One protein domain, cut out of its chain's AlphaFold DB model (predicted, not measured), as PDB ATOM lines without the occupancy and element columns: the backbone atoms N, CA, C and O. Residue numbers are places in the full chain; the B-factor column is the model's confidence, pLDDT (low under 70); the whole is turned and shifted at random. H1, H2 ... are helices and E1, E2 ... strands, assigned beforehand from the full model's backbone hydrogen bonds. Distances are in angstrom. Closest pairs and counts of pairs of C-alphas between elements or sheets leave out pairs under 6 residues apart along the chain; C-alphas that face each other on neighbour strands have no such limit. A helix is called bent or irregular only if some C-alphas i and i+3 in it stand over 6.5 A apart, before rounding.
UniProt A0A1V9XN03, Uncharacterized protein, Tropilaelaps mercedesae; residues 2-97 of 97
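AT A GLANCE: This is residues 2 to 97 of the 97 residues of an uncharacterized protein of Tropilaelaps mercedesae (UniProt A0A1V9XN03). A small, loose body, with the short strand hairpin of E1 and E2 and the irregular helix H1 in its middle and H2 near H1, is drawn out at both ends. At one end the long unnamed stretch of residues 2 to 31 makes an open loop that folds back into E1, and its tip, residues 12 to 17, sticks out; at the other end residues 90 to 97, of which 90 to 94 belong to H3, stick out as an arm. The printed part has 96 residues with two named strands and then three named helices, in the order E1, E2, H1, H2, H3, and the sheet E1 - E2 is antiparallel. Under half of the residues are in named elements; of those 39, helices hold 33, and the class is mostly helix. The whole is loose, with a radius of gyration of the C-alphas of 17.4 A, and spans 69 by 32 by 17 A, a rod in outline.

HOW THE PARTS SIT: E1, residues 32 to 34, and E2, residues 39 to 41, form a hairpin of antiparallel neighbours, their directions 124 degrees apart. N 32 and O 41 are 2.8 A apart and N 41 and O 32 are 2.9 A apart, both within hydrogen-bond range. H1, residues 49 to 61, has its closest C-alpha pair with E1 at Asn 34 and Cys 49, 7.7 A. H1 and H2, residues 72 to 79, are near each other, with 8 pairs of C-alphas within 10 A and the closest 8.3 A apart. H2 and H3, residues 83 to 94, are close but not clearly touching: the closest C-alphas, of Lys 79 and Tyr 85, are 5.7 A apart, and their lines are about perpendicular, at 79 degrees. H1 and H3 are apart. In H2 every O i to N i+4 pair is within hydrogen-bond range; in H3 5 of 8 are, and in H1 0 of 9, beside 7 of 10 O i to N i+3 pairs.

IN THESE COORDINATES: E1 begins at C-alpha 32, (72.887, 7.597, 38.125), and is 6.3 A long; E2 is 6.2 A long. H1 begins at C-alpha 49, (80.441, 10.824, 38.115), and is 20.1 A long. It is irregular, with C-alphas 54 and 57 7.7 A apart. H2 is 11.0 A long. H3 is 17.4 A long and ends at C-alpha 94, (95.146, -12.234, 34.095).

THE WHOLE: The two C-alphas farthest apart are those of Thr 15 and Lys 97, 69.2 A. Without the stretches that stand free, the body of 82 residues spans 49 by 32 by 17 A. The printed part has no cut, and no link between named elements is long. The mean pLDDT of the printed part is 77.7; residues 2 to 25 and 87 to 97 are under 70.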
ATOM      1  N   PHE A   2      74.469  18.656  38.327       43.50
ATOM      2  CA  PHE A   2      74.731  18.503  36.890       43.50
ATOM      3  C   PHE A   2      73.901  19.524  36.107       43.50
ATOM      4  O   PHE A   2      72.700  19.357  35.922       43.50
ATOM      5  N   VAL A   3      74.560  20.617  35.728       45.00
ATOM      6  CA  VAL A   3      74.003  21.811  35.077       45.00
ATOM      7  C   VAL A   3      74.115  21.645  33.554       45.00
ATOM      8  O   VAL A   3      74.890  22.340  32.917       45.00
ATOM      9  N   PHE A   4      73.418  20.665  32.965       47.91
ATOM     10  CA  PHE A   4      73.511  20.402  31.512       47.91
ATOM     11  C   PHE A   4      72.332  20.877  30.673       47.91
ATOM     12  O   PHE A   4      72.405  20.849  29.451       47.91
ATOM     13  N   LEU A   5      71.260  21.358  31.304       48.06
ATOM     14  CA  LEU A   5      70.028  21.725  30.597       48.06
ATOM     15  C   LEU A   5      69.606  23.187  30.760       48.06
ATOM     16  O   LEU A   5      68.589  23.582  30.198       48.06
ATOM     17  N   THR A   6      70.365  24.007  31.486       47.38
ATOM     18  CA  THR A   6      69.979  25.406  31.736       47.38
ATOM     19  C   THR A   6      70.327  26.355  30.591       47.38
ATOM     20  O   THR A   6      69.646  27.364  30.442       47.38
ATOM     21  N   ASP A   7      71.307  26.027  29.742       46.47
ATOM     22  CA  ASP A   7      71.727  26.947  28.670       46.47
ATOM     23  C   ASP A   7      70.942  26.763  27.360       46.47
ATOM     24  O   ASP A   7      70.832  27.701  26.573       46.47
ATOM     25  N   LEU A   8      70.332  25.593  27.124       44.66
ATOM     26  CA  LEU A   8      69.627  25.312  25.861       44.66
ATOM     27  C   LEU A   8      68.172  25.822  25.830       44.66
ATOM     28  O   LEU A   8      67.586  25.921  24.755       44.66
ATOM     29  N   PHE A   9      67.572  26.172  26.974       43.00
ATOM     30  CA  PHE A   9      66.142  26.521  27.053       43.00
ATOM     31  C   PHE A   9      65.851  28.009  27.293       43.00
ATOM     32  O   PHE A   9      64.758  28.372  27.721       43.00
ATOM     33  N   LEU A  10      66.811  28.892  27.012       44.53
ATOM     34  CA  LEU A  10      66.686  30.323  27.293       44.53
ATOM     35  C   LEU A  10      66.384  31.162  26.045       44.53
ATOM     36  O   LEU A  10      66.988  32.207  25.875       44.53
ATOM     37  N   MET A  11      65.452  30.755  25.173       42.09
ATOM     38  CA  MET A  11      64.931  31.648  24.118       42.09
ATOM     39  C   MET A  11      63.481  31.318  23.734       42.09
ATOM     40  O   MET A  11      63.261  30.616  22.755       42.09
ATOM     41  N   HIS A  12      62.497  31.839  24.478       50.91
ATOM     42  CA  HIS A  12      61.244  32.392  23.926       50.91
ATOM     43  C   HIS A  12      60.436  33.096  25.033       50.91
ATOM     44  O   HIS A  12      59.519  32.533  25.621       50.91
ATOM     45  N   GLY A  13      60.766  34.360  25.297       46.69
ATOM     46  CA  GLY A  13      59.943  35.264  26.100       46.69
ATOM     47  C   GLY A  13      60.007  36.664  25.500       46.69
ATOM     48  O   GLY A  13      61.023  37.338  25.611       46.69
ATOM     49  N   SER A  14      58.938  37.113  24.839       55.94
ATOM     50  CA  SER A  14      58.835  38.415  24.152       55.94
ATOM     51  C   SER A  14      58.751  39.625  25.101       55.94
ATOM     52  O   SER A  14      58.297  40.699  24.717       55.94
ATOM     53  N   THR A  15      59.150  39.463  26.358       58.03
ATOM     54  CA  THR A  15      59.146  40.499  27.389       58.03
ATOM     55  C   THR A  15      60.529  40.477  28.015       58.03
ATOM     56  O   THR A  15      60.947  39.403  28.424       58.03
ATOM     57  N   GLY A  16      61.242  41.604  28.081       57.22
ATOM     58  CA  GLY A  16      62.629  41.710  28.570       57.22
ATOM     59  C   GLY A  16      62.849  41.389  30.059       57.22
ATOM     60  O   GLY A  16      63.537  42.127  30.755       57.22
ATOM     61  N   LYS A  17      62.242  40.315  30.566       60.34
ATOM     62  CA  LYS A  17      62.470  39.716  31.873       60.34
ATOM     63  C   LYS A  17      63.394  38.522  31.676       60.34
ATOM     64  O   LYS A  17      63.084  37.609  30.916       60.34
ATOM     65  N   HIS A  18      64.527  38.537  32.364       60.59
ATOM     66  CA  HIS A  18      65.401  37.376  32.443       60.59
ATOM     67  C   HIS A  18      64.767  36.359  33.396       60.59
ATOM     68  O   HIS A  18      64.870  36.493  34.613       60.59
ATOM     69  N   GLU A  19      64.071  35.369  32.843       63.66
ATOM     70  CA  GLU A  19      63.579  34.221  33.601       63.66
ATOM     71  C   GLU A  19      64.648  33.123  33.574       63.66
ATOM     72  O   GLU A  19      64.972  32.569  32.524       63.66
ATOM     73  N   LEU A  20      65.245  32.848  34.736       64.88
ATOM     74  CA  LEU A  20      66.162  31.726  34.910       64.88
ATOM     75  C   LEU A  20      65.345  30.467  35.191       64.88
ATOM     76  O   LEU A  20      64.782  30.310  36.275       64.88
ATOM     77  N   PHE A  21      65.312  29.553  34.228       61.88
ATOM     78  CA  PHE A  21      64.727  28.233  34.422       61.88
ATOM     79  C   PHE A  21      65.803  27.268  34.910       61.88
ATOM     80  O   PHE A  21      66.788  27.007  34.223       61.88
ATOM     81  N   THR A  22      65.614  26.731  36.115       59.22
ATOM     82  CA  THR A  22      66.436  25.629  36.622       59.22
ATOM     83  C   THR A  22      65.655  24.338  36.474       59.22
ATOM     84  O   THR A  22      64.579  24.192  37.053       59.22
ATOM     85  N   TYR A  23      66.209  23.390  35.727       60.34
ATOM     86  CA  TYR A  23      65.661  22.047  35.618       60.34
ATOM     87  C   TYR A  23      66.536  21.076  36.406       60.34
ATOM     88  O   TYR A  23      67.731  20.947  36.146       60.34
ATOM     89  N   SER A  24      65.925  20.383  37.366       65.88
ATOM     90  CA  SER A  24      66.565  19.305  38.117       65.88
ATOM     91  C   SER A  24      66.099  17.972  37.552       65.88
ATOM     92  O   SER A  24      64.936  17.604  37.706       65.88
ATOM     93  N   PHE A  25      67.006  17.240  36.914       69.62
ATOM     94  CA  PHE A  25      66.740  15.881  36.454       69.62
ATOM     95  C   PHE A  25      67.218  14.902  37.520       69.62
ATOM     96  O   PHE A  25      68.397  14.874  37.871       69.62
ATOM     97  N   PHE A  26      66.282  14.128  38.066       82.00
ATOM     98  CA  PHE A  26      66.572  13.087  39.042       82.00
ATOM     99  C   PHE A  26      66.480  11.718  38.371       82.00
ATOM    100  O   PHE A  26      65.512  11.434  37.663       82.00
ATOM    101  N   CYS A  27      67.475  10.867  38.606       88.00
ATOM    102  CA  CYS A  27      67.442   9.486  38.151       88.00
ATOM    103  C   CYS A  27      66.673   8.624  39.151       88.00
ATOM    104  O   CYS A  27      67.004   8.581  40.331       88.00
ATOM    105  N   GLY A  28      65.606   7.976  38.682       86.06
ATOM    106  CA  GLY A  28      64.794   7.085  39.508       86.06
ATOM    107  C   GLY A  28      65.516   5.777  39.838       86.06
ATOM    108  O   GLY A  28      66.421   5.353  39.120       86.06
ATOM    109  N   ASN A  29      65.065   5.099  40.897       91.44
ATOM    110  CA  ASN A  29      65.712   3.891  41.418       91.44
ATOM    111  C   ASN A  29      67.187   4.155  41.815       91.44
ATOM    112  O   ASN A  29      67.592   5.299  41.990       91.44
ATOM    113  N   GLN A  30      68.007   3.116  41.975       89.44
ATOM    114  CA  GLN A  30      69.439   3.235  42.293       89.44
ATOM    115  C   GLN A  30      70.304   3.567  41.056       89.44
ATOM    116  O   GLN A  30      71.441   3.111  40.949       89.44
ATOM    117  N   THR A  31      69.766   4.328  40.099       93.62
ATOM    118  CA  THR A  31      70.480   4.708  38.871       93.62
ATOM    119  C   THR A  31      71.139   6.079  39.008       93.62
ATOM    120  O   THR A  31      70.783   6.888  39.865       93.62
ATOM    121  N   VAL A  32      72.125   6.346  38.156       92.00
ATOM    122  CA  VAL A  32      72.887   7.597  38.125       92.00
ATOM    123  C   VAL A  32      72.885   8.185  36.721       92.00
ATOM    124  O   VAL A  32      72.741   7.470  35.729       92.00
ATOM    125  N   PHE A  33      73.043   9.504  36.631       93.00
ATOM    126  CA  PHE A  33      73.154  10.179  35.344       93.00
ATOM    127  C   PHE A  33      74.450   9.769  34.639       93.00
ATOM    128  O   PHE A  33      75.542   9.930  35.187       93.00
ATOM    129  N   ASN A  34      74.323   9.264  33.416       93.75
ATOM    130  CA  ASN A  34      75.439   8.907  32.561       93.75
ATOM    131  C   ASN A  34      75.693  10.028  31.552       93.75
ATOM    132  O   ASN A  34      74.971  10.162  30.564       93.75
ATOM    133  N   GLN A  35      76.752  10.806  31.783       93.81
ATOM    134  CA  GLN A  35      77.139  11.912  30.903       93.81
ATOM    135  C   GLN A  35      77.404  11.470  29.457       93.81
ATOM    136  O   GLN A  35      77.221  12.266  28.542       93.81
ATOM    137  N   LEU A  36      77.831  10.221  29.240       95.50
ATOM    138  CA  LEU A  36      78.090   9.702  27.899       95.50
ATOM    139  C   LEU A  36      76.806   9.655  27.064       95.50
ATOM    140  O   LEU A  36      76.790  10.090  25.922       95.50
ATOM    141  N   SER A  37      75.729   9.112  27.629       93.38
ATOM    142  CA  SER A  37      74.486   8.842  26.901       93.38
ATOM    143  C   SER A  37      73.369   9.839  27.187       93.38
ATOM    144  O   SER A  37      72.332   9.761  26.538       93.38
ATOM    145  N   PHE A  38      73.552  10.751  28.146       92.31
ATOM    146  CA  PHE A  38      72.517  11.667  28.637       92.31
ATOM    147  C   PHE A  38      71.274  10.957  29.187       92.31
ATOM    148  O   PHE A  38      70.162  11.482  29.146       92.31
ATOM    149  N   THR A  39      71.460   9.752  29.717       91.62
ATOM    150  CA  THR A  39      70.391   8.931  30.293       91.62
ATOM    151  C   THR A  39      70.715   8.556  31.731       91.62
ATOM    152  O   THR A  39      71.843   8.706  32.198       91.62
ATOM    153  N   CYS A  40      69.721   8.035  32.443       92.81
ATOM    154  CA  CYS A  40      69.963   7.327  33.692       92.81
ATOM    155  C   CYS A  40      70.414   5.895  33.388       92.81
ATOM    156  O   CYS A  40      69.802   5.220  32.558       92.81
ATOM    157  N   ALA A  41      71.477   5.444  34.047       93.81
ATOM    158  CA  ALA A  41      72.035   4.103  33.903       93.81
ATOM    159  C   ALA A  41      72.468   3.552  35.266       93.81
ATOM    160  O   ALA A  41      72.587   4.296  36.244       93.81
ATOM    161  N   TRP A  42      72.704   2.246  35.344       94.94
ATOM    162  CA  TRP A  42      73.261   1.649  36.554       94.94
ATOM    163  C   TRP A  42      74.680   2.174  36.819       94.94
ATOM    164  O   TRP A  42      75.412   2.442  35.859       94.94
ATOM    165  N   PRO A  43      75.096   2.339  38.089       93.25
ATOM    166  CA  PRO A  43      76.414   2.881  38.427       93.25
ATOM    167  C   PRO A  43      77.588   2.155  37.757       93.25
ATOM    168  O   PRO A  43      78.591   2.782  37.428       93.25
ATOM    169  N   GLU A  44      77.465   0.849  37.538       93.94
ATOM    170  CA  GLU A  44      78.461   0.010  36.876       93.94
ATOM    171  C   GLU A  44      78.564   0.243  35.361       93.94
ATOM    172  O   GLU A  44      79.633   0.037  34.790       93.94
ATOM    173  N   GLU A  45      77.491   0.702  34.721       94.69
ATOM    174  CA  GLU A  45      77.385   0.938  33.274       94.69
ATOM    175  C   GLU A  45      77.606   2.412  32.896       94.69
ATOM    176  O   GLU A  45      77.855   2.736  31.733       94.69
ATOM    177  N   ALA A  46      77.521   3.312  33.873       95.19
ATOM    178  CA  ALA A  46      77.710   4.739  33.677       95.19
ATOM    179  C   ALA A  46      79.192   5.132  33.697       95.19
ATOM    180  O   ALA A  46      80.009   4.553  34.419       95.19
ATOM    181  N   VAL A  47      79.542   6.186  32.951       95.38
ATOM    182  CA  VAL A  47      80.798   6.899  33.207       95.38
ATOM    183  C   VAL A  47      80.763   7.391  34.651       95.38
ATOM    184  O   VAL A  47      79.802   8.048  35.060       95.38
ATOM    185  N   ALA A  48      81.803   7.077  35.427       92.00
ATOM    186  CA  ALA A  48      81.873   7.487  36.821       92.00
ATOM    187  C   ALA A  48      81.669   9.006  36.953       92.00
ATOM    188  O   ALA A  48      82.278   9.793  36.229       92.00
ATOM    189  N   CYS A  49      80.839   9.424  37.911       88.00
ATOM    190  CA  CYS A  49      80.441  10.824  38.115       88.00
ATOM    191  C   CYS A  49      81.640  11.795  38.177       88.00
ATOM    192  O   CYS A  49      81.601  12.871  37.585       88.00
ATOM    193  N   ALA A  50      82.741  11.385  38.816       91.00
ATOM    194  CA  ALA A  50      83.974  12.173  38.904       91.00
ATOM    195  C   ALA A  50      84.673  12.400  37.546       91.00
ATOM    196  O   ALA A  50      85.435  13.350  37.402       91.00
ATOM    197  N   ASN A  51      84.415  11.541  36.559       94.50
ATOM    198  CA  ASN A  51      84.977  11.600  35.210       94.50
ATOM    199  C   ASN A  51      84.012  12.195  34.180       94.50
ATOM    200  O   ASN A  51      84.397  12.369  33.029       94.50
ATOM    201  N   ALA A  52      82.784  12.544  34.574       93.69
ATOM    202  CA  ALA A  52      81.825  13.195  33.688       93.69
ATOM    203  C   ALA A  52      82.389  14.450  32.977       93.69
ATOM    204  O   ALA A  52      82.133  14.579  31.779       93.69
ATOM    205  N   PRO A  53      83.207  15.323  33.617       94.12
ATOM    206  CA  PRO A  53      83.802  16.480  32.939       94.12
ATOM    207  C   PRO A  53      84.586  16.157  31.664       94.12
ATOM    208  O   PRO A  53      84.563  16.944  30.719       94.12
ATOM    209  N   ASP A  54      85.192  14.967  31.574       95.62
ATOM    210  CA  ASP A  54      85.935  14.521  30.387       95.62
ATOM    211  C   ASP A  54      85.027  14.299  29.159       95.62
ATOM    212  O   ASP A  54      85.541  14.080  28.056       95.62
ATOM    213  N   PHE A  55      83.700  14.334  29.347       95.31
ATOM    214  CA  PHE A  55      82.652  14.077  28.355       95.31
ATOM    215  C   PHE A  55      81.719  15.275  28.117       95.31
ATOM    216  O   PHE A  55      80.782  15.164  27.332       95.31
ATOM    217  N   PHE A  56      81.977  16.442  28.721       93.62
ATOM    218  CA  PHE A  56      81.124  17.628  28.540       93.62
ATOM    219  C   PHE A  56      81.136  18.190  27.106       93.62
ATOM    220  O   PHE A  56      80.205  18.880  26.713       93.62
ATOM    221  N   TYR A  57      82.123  17.843  26.278       93.56
ATOM    222  CA  TYR A  57      82.115  18.197  24.849       93.56
ATOM    223  C   TYR A  57      80.938  17.568  24.076       93.56
ATOM    224  O   TYR A  57      80.613  17.998  22.974       93.56
ATOM    225  N   LEU A  58      80.288  16.534  24.626       93.50
ATOM    226  CA  LEU A  58      79.107  15.932  24.008       93.50
ATOM    227  C   LEU A  58      77.880  16.853  24.077       93.50
ATOM    228  O   LEU A  58      76.970  16.705  23.264       93.50
ATOM    229  N   ASN A  59      77.855  17.821  25.002       89.75
ATOM    230  CA  ASN A  59      76.743  18.769  25.120       89.75
ATOM    231  C   ASN A  59      76.607  19.647  23.876       89.75
ATOM    232  O   ASN A  59      75.493  19.961  23.471       89.75
ATOM    233  N   ASP A  60      77.730  19.970  23.233       90.94
ATOM    234  CA  ASP A  60      77.776  20.807  22.028       90.94
ATOM    235  C   ASP A  60      77.091  20.138  20.822       90.94
ATOM    236  O   ASP A  60      76.851  20.774  19.797       90.94
ATOM    237  N   ARG A  61      76.770  18.841  20.933       90.62
ATOM    238  CA  ARG A  61      76.066  18.066  19.905       90.62
ATOM    239  C   ARG A  61      74.551  18.027  20.129       90.62
ATOM    240  O   ARG A  61      73.818  17.588  19.244       90.62
ATOM    241  N   LEU A  62      74.059  18.477  21.286       87.38
ATOM    242  CA  LEU A  62      72.629  18.490  21.587       87.38
ATOM    243  C   LEU A  62      71.900  19.493  20.684       87.38
ATOM    244  O   LEU A  62      72.286  20.651  20.567       87.38
ATOM    245  N   GLY A  63      70.828  19.042  20.029       85.19
ATOM    246  CA  GLY A  63      70.035  19.878  19.118       85.19
ATOM    247  C   GLY A  63      70.672  20.128  17.743       85.19
ATOM    248  O   GLY A  63      70.039  20.752  16.891       85.19
ATOM    249  N   VAL A  64      71.876  19.609  17.482       90.31
ATOM    250  CA  VAL A  64      72.529  19.701  16.169       90.31
ATOM    251  C   VAL A  64      72.039  18.554  15.285       90.31
ATOM    252  O   VAL A  64      72.411  17.402  15.485       90.31
ATOM    253  N   LYS A  65      71.194  18.869  14.294       89.38
ATOM    254  CA  LYS A  65      70.474  17.876  13.467       89.38
ATOM    255  C   LYS A  65      71.379  16.859  12.764       89.38
ATOM    256  O   LYS A  65      70.999  15.700  12.657       89.38
ATOM    257  N   ASP A  66      72.552  17.297  12.312       92.62
ATOM    258  CA  ASP A  66      73.468  16.478  11.508       92.62
ATOM    259  C   ASP A  66      74.641  15.905  12.320       92.62
ATOM    260  O   ASP A  66      75.476  15.169  11.790       92.62
ATOM    261  N   ALA A  67      74.735  16.232  13.614       90.62
ATOM    262  CA  ALA A  67      75.780  15.688  14.467       90.62
ATOM    263  C   ALA A  67      75.426  14.264  14.900       90.62
ATOM    264  O   ALA A  67      74.314  13.977  15.347       90.62
ATOM    265  N   LYS A  68      76.411  13.363  14.852       91.31
ATOM    266  CA  LYS A  68      76.294  12.086  15.556       91.31
ATOM    267  C   LYS A  68      76.283  12.363  17.055       91.31
ATOM    268  O   LYS A  68      77.245  12.909  17.590       91.31
ATOM    269  N   PHE A  69      75.210  11.953  17.722       86.88
ATOM    270  CA  PHE A  69      75.073  12.080  19.171       86.88
ATOM    271  C   PHE A  69      76.243  11.413  19.909       86.88
ATOM    272  O   PHE A  69      76.908  12.039  20.730       86.88
ATOM    273  N   LEU A  70      76.556  10.175  19.519       93.00
ATOM    274  CA  LEU A  70      77.700   9.399  19.984       93.00
ATOM    275  C   LEU A  70      78.459   8.808  18.798       93.00
ATOM    276  O   LEU A  70      77.862   8.418  17.792       93.00
ATOM    277  N   THR A  71      79.777   8.746  18.932       95.81
ATOM    278  CA  THR A  71      80.694   8.081  18.002       95.81
ATOM    279  C   THR A  71      81.326   6.862  18.663       95.81
ATOM    280  O   THR A  71      81.321   6.740  19.892       95.81
ATOM    281  N   ASP A  72      81.882   5.962  17.855       95.88
ATOM    282  CA  ASP A  72      82.569   4.777  18.371       95.88
ATOM    283  C   ASP A  72      83.788   5.186  19.211       95.88
ATOM    284  O   ASP A  72      84.064   4.588  20.250       95.88
ATOM    285  N   GLU A  73      84.463   6.277  18.839       96.56
ATOM    286  CA  GLU A  73      85.577   6.848  19.594       96.56
ATOM    287  C   GLU A  73      85.157   7.312  20.999       96.56
ATOM    288  O   GLU A  73      85.892   7.095  21.968       96.56
ATOM    289  N   ASP A  74      83.967   7.910  21.133       96.31
ATOM    290  CA  ASP A  74      83.433   8.338  22.431       96.31
ATOM    291  C   ASP A  74      83.181   7.119  23.338       96.31
ATOM    292  O   ASP A  74      83.511   7.141  24.530       96.31
ATOM    293  N   VAL A  75      82.645   6.034  22.764       95.00
ATOM    294  CA  VAL A  75      82.383   4.768  23.465       95.00
ATOM    295  C   VAL A  75      83.689   4.100  23.890       95.00
ATOM    296  O   VAL A  75      83.827   3.707  25.051       95.00
ATOM    297  N   GLU A  76      84.679   4.006  22.998       96.00
ATOM    298  CA  GLU A  76      85.990   3.436  23.323       96.00
ATOM    299  C   GLU A  76      86.696   4.228  24.430       96.00
ATOM    300  O   GLU A  76      87.219   3.637  25.380       96.00
ATOM    301  N   LYS A  77      86.651   5.566  24.374       95.19
ATOM    302  CA  LYS A  77      87.175   6.431  25.441       95.19
ATOM    303  C   LYS A  77      86.474   6.156  26.774       95.19
ATOM    304  O   LYS A  77      87.137   6.092  27.812       95.19
ATOM    305  N   ALA A  78      85.154   5.976  26.764       95.38
ATOM    306  CA  ALA A  78      84.357   5.750  27.967       95.38
ATOM    307  C   ALA A  78      84.664   4.433  28.684       95.38
ATOM    308  O   ALA A  78      84.561   4.387  29.910       95.38
ATOM    309  N   LYS A  79      85.119   3.390  27.975       94.94
ATOM    310  CA  LYS A  79      85.449   2.090  28.590       94.94
ATOM    311  C   LYS A  79      86.431   2.203  29.757       94.94
ATOM    312  O   LYS A  79      86.300   1.482  30.733       94.94
ATOM    313  N   LYS A  80      87.381   3.141  29.707       93.38
ATOM    314  CA  LYS A  80      88.328   3.398  30.810       93.38
ATOM    315  C   LYS A  80      87.646   3.906  32.091       93.38
ATOM    316  O   LYS A  80      88.170   3.725  33.190       93.38
ATOM    317  N   TYR A  81      86.508   4.575  31.956       94.12
ATOM    318  CA  TYR A  81      85.834   5.305  33.032       94.12
ATOM    319  C   TYR A  81      84.539   4.639  33.507       94.12
ATOM    320  O   TYR A  81      83.947   5.090  34.487       94.12
ATOM    321  N   ILE A  82      84.108   3.574  32.832       94.75
ATOM    322  CA  ILE A  82      82.927   2.787  33.181       94.75
ATOM    323  C   ILE A  82      83.369   1.579  34.031       94.75
ATOM    324  O   ILE A  82      84.192   0.774  33.572       94.75
ATOM    325  N   PRO A  83      82.845   1.410  35.261       91.88
ATOM    326  CA  PRO A  83      83.278   0.342  36.165       91.88
ATOM    327  C   PRO A  83      83.160  -1.079  35.594       91.88
ATOM    328  O   PRO A  83      84.049  -1.900  35.837       91.88
ATOM    329  N   LEU A  84      82.126  -1.364  34.797       90.06
ATOM    330  CA  LEU A  84      81.900  -2.674  34.178       90.06
ATOM    331  C   LEU A  84      83.107  -3.152  33.350       90.06
ATOM    332  O   LEU A  84      83.510  -4.314  33.437       90.06
ATOM    333  N   TYR A  85      83.748  -2.248  32.606       84.62
ATOM    334  CA  TYR A  85      84.929  -2.572  31.797       84.62
ATOM    335  C   TYR A  85      86.216  -2.629  32.625       84.62
ATOM    336  O   TYR A  85      87.137  -3.383  32.303       84.62
ATOM    337  N   ASN A  86      86.272  -1.902  33.741       70.81
ATOM    338  CA  ASN A  86      87.409  -1.932  34.658       70.81
ATOM    339  C   ASN A  86      87.492  -3.258  35.447       70.81
ATOM    340  O   ASN A  86      88.593  -3.731  35.737       70.81
ATOM    341  N   GLY A  87      86.360  -3.928  35.699       59.78
ATOM    342  CA  GLY A  87      86.319  -5.305  36.216       59.78
ATOM    343  C   GLY A  87      86.785  -6.368  35.205       59.78
ATOM    344  O   GLY A  87      87.409  -7.365  35.580       59.78
ATOM    345  N   GLN A  88      86.573  -6.127  33.906       50.19
ATOM    346  CA  GLN A  88      87.079  -6.972  32.814       50.19
ATOM    347  C   GLN A  88      88.562  -6.716  32.490       50.19
ATOM    348  O   GLN A  88      89.279  -7.627  32.071       50.19
ATOM    349  N   ALA A  89      89.070  -5.506  32.743       47.91
ATOM    350  CA  ALA A  89      90.484  -5.173  32.575       47.91
ATOM    351  C   ALA A  89      91.401  -6.009  33.490       47.91
ATOM    352  O   ALA A  89      92.518  -6.349  33.093       47.91
ATOM    353  N   ASN A  90      90.926  -6.413  34.674       45.91
ATOM    354  CA  ASN A  90      91.666  -7.313  35.568       45.91
ATOM    355  C   ASN A  90      91.621  -8.788  35.125       45.91
ATOM    356  O   ASN A  90      92.604  -9.508  35.296       45.91
ATOM    357  N   THR A  91      90.544  -9.248  34.484       50.19
ATOM    358  CA  THR A  91      90.448 -10.625  33.959       50.19
ATOM    359  C   THR A  91      91.157 -10.801  32.611       50.19
ATOM    360  O   THR A  91      91.744 -11.855  32.366       50.19
ATOM    361  N   LEU A  92      91.202  -9.769  31.762       52.09
ATOM    362  CA  LEU A  92      91.960  -9.777  30.501       52.09
ATOM    363  C   LEU A  92      93.476  -9.620  30.709       52.09
ATOM    364  O   LEU A  92      94.253 -10.192  29.946       52.09
ATOM    365  N   LYS A  93      93.914  -8.907  31.757       51.41
ATOM    366  CA  LYS A  93      95.330  -8.888  32.173       51.41
ATOM    367  C   LYS A  93      95.774 -10.208  32.816       51.41
ATOM    368  O   LYS A  93      96.922 -10.593  32.638       51.41
ATOM    369  N   SER A  94      94.872 -10.915  33.499       52.72
ATOM    370  CA  SER A  94      95.146 -12.234  34.095       52.72
ATOM    371  C   SER A  94      95.284 -13.355  33.048       52.72
ATOM    372  O   SER A  94      96.111 -14.244  33.204       52.72
ATOM    373  N   LYS A  95      94.561 -13.276  31.920       53.12
ATOM    374  CA  LYS A  95      94.647 -14.256  30.814       53.12
ATOM    375  C   LYS A  95      95.833 -14.058  29.850       53.12
ATOM    376  O   LYS A  95      95.929 -14.779  28.863       53.12
ATOM    377  N   LYS A  96      96.710 -13.079  30.100       51.19
ATOM    378  CA  LYS A  96      97.919 -12.791  29.298       51.19
ATOM    379  C   LYS A  96      99.218 -13.295  29.955       51.19
ATOM    380  O   LYS A  96     100.280 -12.727  29.700       51.19
ATOM    381  N   LYS A  97      99.146 -14.333  30.793       42.75
ATOM    382  CA  LYS A  97     100.318 -15.023  31.343       42.75
ATOM    383  C   LYS A  97     100.266 -16.508  31.020       42.75
ATOM    384  O   LYS A  97      99.158 -17.073  31.133       42.75
TER     385      LYS A  97